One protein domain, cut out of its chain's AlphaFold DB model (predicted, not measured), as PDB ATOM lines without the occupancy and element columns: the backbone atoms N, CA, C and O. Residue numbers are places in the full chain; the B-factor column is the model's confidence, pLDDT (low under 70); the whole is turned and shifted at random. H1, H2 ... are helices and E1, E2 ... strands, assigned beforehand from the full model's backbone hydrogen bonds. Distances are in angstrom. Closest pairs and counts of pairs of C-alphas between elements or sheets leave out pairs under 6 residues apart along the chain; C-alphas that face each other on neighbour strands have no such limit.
ATOM      1  N   ASP A  23     208.941 158.398 354.563       82.25
ATOM      2  CA  ASP A  23     209.735 157.584 353.626       82.25
ATOM      3  C   ASP A  23     210.728 158.414 352.796       82.25
ATOM      4  O   ASP A  23     211.357 157.899 351.870       82.25
ATOM      5  N   PHE A  24     210.867 159.715 353.071       81.56
ATOM      6  CA  PHE A  24     211.673 160.611 352.237       81.56
ATOM      7  C   PHE A  24     213.141 160.175 352.098       81.56
ATOM      8  O   PHE A  24     213.698 160.275 351.008       81.56
ATOM      9  N   LEU A  25     213.753 159.685 353.178       82.31
ATOM     10  CA  LEU A  25     215.130 159.187 353.222       82.31
ATOM     11  C   LEU A  25     215.233 157.671 353.003       82.31
ATOM     12  O   LEU A  25     216.302 157.096 353.218       82.31
ATOM     13  N   ASN A  26     214.151 157.014 352.578       84.56
ATOM     14  CA  ASN A  26     214.159 155.579 352.339       84.56
ATOM     15  C   ASN A  26     214.792 155.251 350.968       84.56
ATOM     16  O   ASN A  26     214.207 155.580 349.932       84.56
ATOM     17  N   PRO A  27     215.952 154.561 350.934       79.50
ATOM     18  CA  PRO A  27     216.686 154.251 349.702       79.50
ATOM     19  C   PRO A  27     215.954 153.306 348.739       79.50
ATOM     20  O   PRO A  27     216.391 153.145 347.601       79.50
ATOM     21  N   LEU A  28     214.872 152.660 349.182       84.62
ATOM     22  CA  LEU A  28     214.087 151.715 348.380       84.62
ATOM     23  C   LEU A  28     212.918 152.372 347.634       84.62
ATOM     24  O   LEU A  28     212.254 151.718 346.834       84.62
ATOM     25  N   TYR A  29     212.660 153.654 347.884       79.12
ATOM     26  CA  TYR A  29     211.628 154.415 347.187       79.12
ATOM     27  C   TYR A  29     212.270 155.252 346.080       79.12
ATOM     28  O   TYR A  29     213.412 155.682 346.206       79.12
ATOM     29  N   GLU A  30     211.532 155.580 345.013       66.00
ATOM     30  CA  GLU A  30     212.005 156.453 343.917       66.00
ATOM     31  C   GLU A  30     212.223 157.924 344.351       66.00
ATOM     32  O   GLU A  30     212.194 158.863 343.542       66.00
ATOM     33  N   ASN A  31     212.400 158.161 345.652       59.31
ATOM     34  CA  ASN A  31     212.234 159.446 346.297       59.31
ATOM     35  C   ASN A  31     213.492 160.329 346.334       59.31
ATOM     36  O   ASN A  31     213.361 161.539 346.522       59.31
ATOM     37  N   LEU A  32     214.677 159.787 346.031       59.31
ATOM     38  CA  LEU A  32     215.955 160.406 346.412       59.31
ATOM     39  C   LEU A  32     216.774 161.032 345.277       59.31
ATOM     40  O   LEU A  32     218.000 161.091 345.367       59.31
ATOM     41  N   VAL A  33     216.149 161.540 344.208       52.69
ATOM     42  CA  VAL A  33     216.926 162.204 343.142       52.69
ATOM     43  C   VAL A  33     217.710 163.383 343.734       52.69
ATOM     44  O   VAL A  33     217.122 164.360 344.178       52.69
ATOM     45  N   GLY A  34     219.041 163.267 343.745       53.91
ATOM     46  CA  GLY A  34     219.958 164.283 344.273       53.91
ATOM     47  C   GLY A  34     220.300 164.166 345.763       53.91
ATOM     48  O   GLY A  34     221.142 164.925 346.227       53.91
ATOM     49  N   VAL A  35     219.703 163.222 346.501       56.09
ATOM     50  CA  VAL A  35     219.964 163.019 347.941       56.09
ATOM     51  C   VAL A  35     220.708 161.708 348.209       56.09
ATOM     52  O   VAL A  35     221.643 161.685 349.005       56.09
ATOM     53  N   ALA A  36     220.324 160.624 347.531       61.34
ATOM     54  CA  ALA A  36     220.970 159.318 347.631       61.34
ATOM     55  C   ALA A  36     220.660 158.458 346.395       61.34
ATOM     56  O   ALA A  36     219.711 158.717 345.655       61.34
ATOM     57  N   ASP A  37     221.475 157.429 346.161       71.75
ATOM     58  CA  ASP A  37     221.181 156.415 345.146       71.75
ATOM     59  C   ASP A  37     219.837 155.730 345.496       71.75
ATOM     60  O   ASP A  37     219.612 155.358 346.649       71.75
ATOM     61  N   ASN A  38     218.949 155.544 344.514       80.56
ATOM     62  CA  ASN A  38     217.778 154.675 344.672       80.56
ATOM     63  C   ASN A  38     218.200 153.224 344.411       80.56
ATOM     64  O   ASN A  38     218.939 152.948 343.458       80.56
ATOM     65  N   PHE A  39     217.688 152.289 345.203       85.62
ATOM     66  CA  PHE A  39     217.990 150.867 345.068       85.62
ATOM     67  C   PHE A  39     216.728 150.083 344.750       85.62
ATOM     68  O   PHE A  39     215.671 150.318 345.324       85.62
ATOM     69  N   LYS A  40     216.864 149.109 343.847       88.56
ATOM     70  CA  LYS A  40     215.761 148.227 343.449       88.56
ATOM     71  C   LYS A  40     215.217 147.411 344.627       88.56
ATOM     72  O   LYS A  40     214.030 147.118 344.674       88.56
ATOM     73  N   ASP A  41     216.098 147.011 345.541       91.81
ATOM     74  CA  ASP A  41     215.778 146.151 346.673       91.81
ATOM     75  C   ASP A  41     216.809 146.293 347.807       91.81
ATOM     76  O   ASP A  41     217.894 146.867 347.649       91.81
ATOM     77  N   ILE A  42     216.460 145.729 348.966       91.50
ATOM     78  CA  ILE A  42     217.293 145.713 350.175       91.50
ATOM     79  C   ILE A  42     218.660 145.059 349.946       91.50
ATOM     80  O   ILE A  42     219.658 145.494 350.516       91.50
ATOM     81  N   ASN A  43     218.735 144.031 349.100       92.44
ATOM     82  CA  ASN A  43     219.981 143.314 348.841       92.44
ATOM     83  C   ASN A  43     220.951 144.179 348.032       92.44
ATOM     84  O   ASN A  43     222.148 144.193 348.310       92.44
ATOM     85  N   SER A  44     220.439 144.944 347.072       89.31
ATOM     86  CA  SER A  44     221.202 145.919 346.295       89.31
ATOM     87  C   SER A  44     221.744 147.036 347.190       89.31
ATOM     88  O   SER A  44     222.913 147.404 347.064       89.31
ATOM     89  N   TYR A  45     220.938 147.518 348.141       90.81
ATOM     90  CA  TYR A  45     221.384 148.480 349.153       90.81
ATOM     91  C   TYR A  45     222.478 147.904 350.067       90.81
ATOM     92  O   TYR A  45     223.522 148.533 350.247       90.81
ATOM     93  N   LYS A  46     222.289 146.689 350.602       91.81
ATOM     94  CA  LYS A  46     223.281 146.007 351.453       91.81
ATOM     95  C   LYS A  46     224.610 145.806 350.731       91.81
ATOM     96  O   LYS A  46     225.641 146.217 351.253       91.81
ATOM     97  N   LYS A  47     224.581 145.296 349.494       88.00
ATOM     98  CA  LYS A  47     225.775 145.150 348.645       88.00
ATOM     99  C   LYS A  47     226.495 146.479 348.445       88.00
ATOM    100  O   LYS A  47     227.721 146.530 348.443       88.00
ATOM    101  N   ARG A  48     225.742 147.573 348.285       87.69
ATOM    102  CA  ARG A  48     226.325 148.913 348.195       87.69
ATOM    103  C   ARG A  48     226.980 149.326 349.512       87.69
ATOM    104  O   ARG A  48     228.097 149.823 349.474       87.69
ATOM    105  N   CYS A  49     226.335 149.099 350.651       89.69
ATOM    106  CA  CYS A  49     226.913 149.385 351.966       89.69
ATOM    107  C   CYS A  49     228.212 148.599 352.200       89.69
ATOM    108  O   CYS A  49     229.239 149.201 352.502       89.69
ATOM    109  N   GLU A  50     228.196 147.285 351.974       88.25
ATOM    110  CA  GLU A  50     229.374 146.405 352.070       88.25
ATOM    111  C   GLU A  50     230.513 146.909 351.200       88.25
ATOM    112  O   GLU A  50     231.641 147.077 351.659       88.25
ATOM    113  N   PHE A  51     230.189 147.246 349.955       84.06
ATOM    114  CA  PHE A  51     231.137 147.842 349.038       84.06
ATOM    115  C   PHE A  51     231.749 149.130 349.612       84.06
ATOM    116  O   PHE A  51     232.969 149.276 349.611       84.06
ATOM    117  N   PHE A  52     230.948 150.069 350.119       83.69
ATOM    118  CA  PHE A  52     231.477 151.313 350.688       83.69
ATOM    119  C   PHE A  52     232.350 151.065 351.917       83.69
ATOM    120  O   PHE A  52     233.391 151.703 352.058       83.69
ATOM    121  N   TYR A  53     231.975 150.117 352.770       85.75
ATOM    122  CA  TYR A  53     232.769 149.747 353.934       85.75
ATOM    123  C   TYR A  53     234.130 149.176 353.554       85.75
ATOM    124  O   TYR A  53     235.153 149.719 353.975       85.75
ATOM    125  N   LEU A  54     234.142 148.159 352.690       80.06
ATOM    126  CA  LEU A  54     235.366 147.508 352.228       80.06
ATOM    127  C   LEU A  54     236.317 148.484 351.523       80.06
ATOM    128  O   LEU A  54     237.531 148.337 351.629       80.06
ATOM    129  N   ASN A  55     235.780 149.492 350.826       72.00
ATOM    130  CA  ASN A  55     236.583 150.413 350.017       72.00
ATOM    131  C   ASN A  55     236.939 151.736 350.706       72.00
ATOM    132  O   ASN A  55     237.883 152.398 350.278       72.00
ATOM    133  N   ARG A  56     236.169 152.183 351.706       77.00
ATOM    134  CA  ARG A  56     236.297 153.552 352.243       77.00
ATOM    135  C   ARG A  56     236.360 153.652 353.762       77.00
ATOM    136  O   ARG A  56     236.694 154.724 354.256       77.00
ATOM    137  N   GLY A  57     236.044 152.594 354.508       74.81
ATOM    138  CA  GLY A  57     235.941 152.702 355.965       74.81
ATOM    139  C   GLY A  57     236.412 151.496 356.758       74.81
ATOM    140  O   GLY A  57     236.099 151.432 357.936       74.81
ATOM    141  N   ASN A  58     237.171 150.569 356.174       79.19
ATOM    142  CA  ASN A  58     237.779 149.462 356.922       79.19
ATOM    143  C   ASN A  58     238.989 149.887 357.786       79.19
ATOM    144  O   ASN A  58     239.514 149.078 358.551       79.19
ATOM    145  N   ASP A  59     239.423 151.150 357.704       85.56
ATOM    146  CA  ASP A  59     240.457 151.699 358.577       85.56
ATOM    147  C   ASP A  59     240.003 151.687 360.050       85.56
ATOM    148  O   ASP A  59     238.934 152.188 360.413       85.56
ATOM    149  N   LYS A  60     240.844 151.132 360.932       89.94
ATOM    150  CA  LYS A  60     240.522 150.964 362.359       89.94
ATOM    151  C   LYS A  60     240.245 152.293 363.069       89.94
ATOM    152  O   LYS A  60     239.404 152.334 363.968       89.94
ATOM    153  N   GLN A  61     240.940 153.374 362.704       91.44
ATOM    154  CA  GLN A  61     240.731 154.690 363.311       91.44
ATOM    155  C   GLN A  61     239.426 155.317 362.823       91.44
ATOM    156  O   GLN A  61     238.700 155.894 363.635       91.44
ATOM    157  N   VAL A  62     239.108 155.154 361.535       91.94
ATOM    158  CA  VAL A  62     237.817 155.556 360.964       91.94
ATOM    159  C   VAL A  62     236.685 154.824 361.681       91.94
ATOM    160  O   VAL A  62     235.794 155.481 362.208       91.94
ATOM    161  N   ILE A  63     236.746 153.497 361.822       94.19
ATOM    162  CA  ILE A  63     235.714 152.735 362.546       94.19
ATOM    163  C   ILE A  63     235.593 153.179 364.002       94.19
ATOM    164  O   ILE A  63     234.485 153.437 364.473       94.19
ATOM    165  N   LYS A  64     236.713 153.347 364.714       95.88
ATOM    166  CA  LYS A  64     236.700 153.862 366.092       95.88
ATOM    167  C   LYS A  64     236.022 155.232 366.187       95.88
ATOM    168  O   LYS A  64     235.353 155.514 367.179       95.88
ATOM    169  N   PHE A  65     236.202 156.088 365.183       96.31
ATOM    170  CA  PHE A  65     235.532 157.378 365.112       96.31
ATOM    171  C   PHE A  65     234.035 157.235 364.813       96.31
ATOM    172  O   PHE A  65     233.226 157.816 365.530       96.31
ATOM    173  N   LEU A  66     233.662 156.434 363.812       96.69
ATOM    174  CA  LEU A  66     232.271 156.249 363.388       96.69
ATOM    175  C   LEU A  66     231.388 155.647 364.490       96.69
ATOM    176  O   LEU A  66     230.221 156.014 364.576       96.69
ATOM    177  N   LYS A  67     231.942 154.828 365.397       96.75
ATOM    178  CA  LYS A  67     231.238 154.333 366.601       96.75
ATOM    179  C   LYS A  67     230.692 155.444 367.512       96.75
ATOM    180  O   LYS A  67     229.839 155.184 368.355       96.75
ATOM    181  N   LYS A  68     231.199 156.676 367.390       96.75
ATOM    182  CA  LYS A  68     230.719 157.839 368.158       96.75
ATOM    183  C   LYS A  68     229.443 158.451 367.574       96.75
ATOM    184  O   LYS A  68     228.793 159.237 368.259       96.75
ATOM    185  N   LEU A  69     229.117 158.135 366.323       96.94
ATOM    186  CA  LEU A  69     227.959 158.660 365.607       96.94
ATOM    187  C   LEU A  69     226.756 157.734 365.801       96.94
ATOM    188  O   LEU A  69     226.918 156.535 366.031       96.94
ATOM    189  N   LYS A  70     225.543 158.284 365.702       96.06
ATOM    190  CA  LYS A  70     224.304 157.507 365.796       96.06
ATOM    191  C   LYS A  70     223.344 157.883 364.673       96.06
ATOM    192  O   LYS A  70     223.099 159.066 364.426       96.06
ATOM    193  N   SER A  71     222.757 156.871 364.035       95.00
ATOM    194  CA  SER A  71     221.609 157.092 363.153       95.00
ATOM    195  C   SER A  71     220.414 157.578 363.969       95.00
ATOM    196  O   SER A  71     220.159 157.082 365.068       95.00
ATOM    197  N   ASN A  72     219.662 158.531 363.420       90.50
ATOM    198  CA  ASN A  72     218.394 158.977 364.002       90.50
ATOM    199  C   ASN A  72     217.166 158.258 363.423       90.50
ATOM    200  O   ASN A  72     216.064 158.487 363.912       90.50
ATOM    201  N   ASN A  73     217.346 157.391 362.416       88.56
ATOM    202  CA  ASN A  73     216.286 156.611 361.755       88.56
ATOM    203  C   ASN A  73     215.065 157.449 361.316       88.56
ATOM    204  O   ASN A  73     213.963 156.926 361.176       88.56
ATOM    205  N   LEU A  74     215.244 158.757 361.110       89.00
ATOM    206  CA  LEU A  74     214.162 159.644 360.701       89.00
ATOM    207  C   LEU A  74     213.887 159.510 359.206       89.00
ATOM    208  O   LEU A  74     214.807 159.296 358.415       89.00
ATOM    209  N   PHE A  75     212.626 159.720 358.826       87.50
ATOM    210  CA  PHE A  75     212.191 159.748 357.430       87.50
ATOM    211  C   PHE A  75     212.510 158.451 356.670       87.50
ATOM    212  O   PHE A  75     212.865 158.493 355.496       87.50
ATOM    213  N   GLY A  76     212.411 157.298 357.341       86.06
ATOM    214  CA  GLY A  76     212.496 155.995 356.671       86.06
ATOM    215  C   GLY A  76     213.920 155.628 356.274       86.06
ATOM    216  O   GLY A  76     214.141 154.706 355.488       86.06
ATOM    217  N   LYS A  77     214.899 156.354 356.824       90.12
ATOM    218  CA  LYS A  77     216.320 156.094 356.652       90.12
ATOM    219  C   LYS A  77     216.641 154.656 357.061       90.12
ATOM    220  O   LYS A  77     216.459 154.255 358.209       90.12
ATOM    221  N   LEU A  78     217.167 153.895 356.108       92.50
ATOM    222  CA  LEU A  78     217.540 152.502 356.304       92.50
ATOM    223  C   LEU A  78     218.985 152.397 356.805       92.50
ATOM    224  O   LEU A  78     219.913 152.864 356.142       92.50
ATOM    225  N   THR A  79     219.198 151.746 357.947       94.56
ATOM    226  CA  THR A  79     220.546 151.515 358.490       94.56
ATOM    227  C   THR A  79     221.125 150.172 358.060       94.56
ATOM    228  O   THR A  79     220.411 149.233 357.708       94.56
ATOM    229  N   TYR A  80     222.450 150.097 358.082       95.56
ATOM    230  CA  TYR A  80     223.246 148.907 357.833       95.56
ATOM    231  C   TYR A  80     224.280 148.756 358.953       95.56
ATOM    232  O   TYR A  80     224.772 149.752 359.486       95.56
ATOM    233  N   ASN A  81     224.595 147.514 359.325       96.00
ATOM    234  CA  ASN A  81     225.600 147.236 360.342       96.00
ATOM    235  C   ASN A  81     226.986 147.089 359.700       96.00
ATOM    236  O   ASN A  81     227.362 146.022 359.217       96.00
ATOM    237  N   PHE A  82     227.746 148.179 359.686       89.56
ATOM    238  CA  PHE A  82     229.126 148.196 359.235       89.56
ATOM    239  C   PHE A  82     230.030 147.584 360.316       89.56
ATOM    240  O   PHE A  82     230.194 148.142 361.401       89.56
ATOM    241  N   ASN A  83     230.648 146.439 360.013       89.19
ATOM    242  CA  ASN A  83     231.589 145.744 360.901       89.19
ATOM    243  C   ASN A  83     231.032 145.369 362.289       89.19
ATOM    244  O   ASN A  83     231.737 145.489 363.287       89.19
ATOM    245  N   ASN A  84     229.762 144.968 362.366       88.19
ATOM    246  CA  ASN A  84     229.040 144.581 363.589       88.19
ATOM    247  C   ASN A  84     228.832 145.673 364.662       88.19
ATOM    248  O   ASN A  84     227.918 145.532 365.473       88.19
ATOM    249  N   ASP A  85     229.600 146.764 364.630       89.50
ATOM    250  CA  ASP A  85     229.635 147.784 365.683       89.50
ATOM    251  C   ASP A  85     229.169 149.182 365.241       89.50
ATOM    252  O   ASP A  85     229.015 150.074 366.078       89.50
ATOM    253  N   VAL A  86     229.020 149.428 363.937       95.62
ATOM    254  CA  VAL A  86     228.669 150.749 363.395       95.62
ATOM    255  C   VAL A  86     227.354 150.639 362.633       95.62
ATOM    256  O   VAL A  86     227.323 150.263 361.466       95.62
ATOM    257  N   GLN A  87     226.254 151.001 363.290       96.81
ATOM    258  CA  GLN A  87     224.922 150.987 362.688       96.81
ATOM    259  C   GLN A  87     224.544 152.375 362.154       96.81
ATOM    260  O   GLN A  87     224.066 153.235 362.895       96.81
ATOM    261  N   LEU A  88     224.759 152.589 360.856       96.50
ATOM    262  CA  LEU A  88     224.508 153.858 360.163       96.50
ATOM    263  C   LEU A  88     223.807 153.602 358.826       96.50
ATOM    264  O   LEU A  88     223.878 152.507 358.274       96.50
ATOM    265  N   SER A  89     223.130 154.603 358.275       94.56
ATOM    266  CA  SER A  89     222.768 154.588 356.854       94.56
ATOM    267  C   SER A  89     223.992 154.798 355.963       94.56
ATOM    268  O   SER A  89     225.046 155.247 356.418       94.56
ATOM    269  N   LEU A  90     223.856 154.512 354.666       92.25
ATOM    270  CA  LEU A  90     224.921 154.767 353.699       92.25
ATOM    271  C   LEU A  90     225.330 156.253 353.659       92.25
ATOM    272  O   LEU A  90     226.521 156.553 353.608       92.25
ATOM    273  N   GLY A  91     224.360 157.171 353.716       91.31
ATOM    274  CA  GLY A  91     224.619 158.614 353.757       91.31
ATOM    275  C   GLY A  91     225.402 159.020 355.006       91.31
ATOM    276  O   GLY A  91     226.460 159.645 354.903       91.31
ATOM    277  N   GLU A  92     224.954 158.569 356.182       95.25
ATOM    278  CA  GLU A  92     225.638 158.811 357.457       95.25
ATOM    279  C   GLU A  92     227.059 158.259 357.458       95.25
ATOM    280  O   GLU A  92     227.967 158.894 357.986       95.25
ATOM    281  N   PHE A  93     227.267 157.085 356.866       94.69
ATOM    282  CA  PHE A  93     228.583 156.473 356.766       94.69
ATOM    283  C   PHE A  93     229.534 157.319 355.909       94.69
ATOM    284  O   PHE A  93     230.647 157.627 356.336       94.69
ATOM    285  N   ILE A  94     229.089 157.755 354.725       91.94
ATOM    286  CA  ILE A  94     229.892 158.588 353.816       91.94
ATOM    287  C   ILE A  94     230.197 159.949 354.453       91.94
ATOM    288  O   ILE A  94     231.359 160.356 354.508       91.94
ATOM    289  N   ASN A  95     229.177 160.631 354.983       94.56
ATOM    290  CA  ASN A  95     229.344 161.917 355.661       94.56
ATOM    291  C   ASN A  95     230.183 161.784 356.940       94.56
ATOM    292  O   ASN A  95     230.989 162.663 357.242       94.56
TER     293      ASN A  95
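This is residues 23 to 95 of the 415 residues of an uncharacterized protein of Flavobacteriales bacterium (UniProt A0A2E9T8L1). A small core, made of the strand hairpin E1 and E2 and the short helix H3, sits inside a ring of chain: the long helix H1 runs along one side, the short helix H2 closes one end, and residues 67 to 79 run back along the opposite side. Residues 23 to 41, with no named element, are looped at the other end. The printed part has 73 residues, with three named helices and two named strands in the order H1, H2, E1, E2, H3, and the two strands form an antiparallel sheet. By its named elements the class is mostly helix, but under half of the residues are in named elements. The whole is compact, with a radius of gyration of the C-alphas of 11.9 A, and elongated, spanning 35 by 22 by 20 A.

The printed part begins at Asp 23, C-alpha at (209.735, 157.584, 353.626), and residues 23 to 41 hold no named element. H1, residues 42 to 56, begins at C-alpha 42 at (217.293, 145.713, 350.175) and is 20.7 A long from first to last C-alpha. H2, residues 60 to 66, is 9.9 A long. E1, residues 80 to 82, and E2, residues 86 to 88, are each 6.1 A long. H3, residues 90 to 95, is 8.6 A long and ends at C-alpha 95 at (229.344, 161.917, 355.661).

E1 and E2 are a hairpin, antiparallel at 147 degrees. N 80 and O 88 are 2.8 A apart and N 86 and O 82 are 3.1 A apart, both within hydrogen-bond range. The closest C-alphas of H1 and E1 are those of Tyr 53 and Phe 82, 6.6 A apart, while H1 and E2 are apart. H1 and H3 are close but not clearly touching, the closest C-alphas being those of Cys 49 and Leu 90 at 6.0 A. They run the same way at a shallow tilt of 28 degrees. The closest C-alphas of H2 and E2 are those of Leu 66 and Val 86, 6.6 A apart. H2 and H3 are close but not clearly touching, about perpendicular at 79 degrees, with the C-alphas of Leu 66 and Phe 93 closest at 7.6 A. H1 and H2 are apart. In H1, H2 and H3 every O i to N i+4 pair is within hydrogen-bond range.

The two C-alphas farthest apart are those of Glu 30 and Gln 61, at 34.7 A. The printed part has no cut. The link from H2 to E1, with 13 residues between them, is long; those from H1 to H2, E1 to E2 and E2 to H3 are tight. The mean pLDDT of the printed part is 86.0, and residues 30 to 36 are under 70.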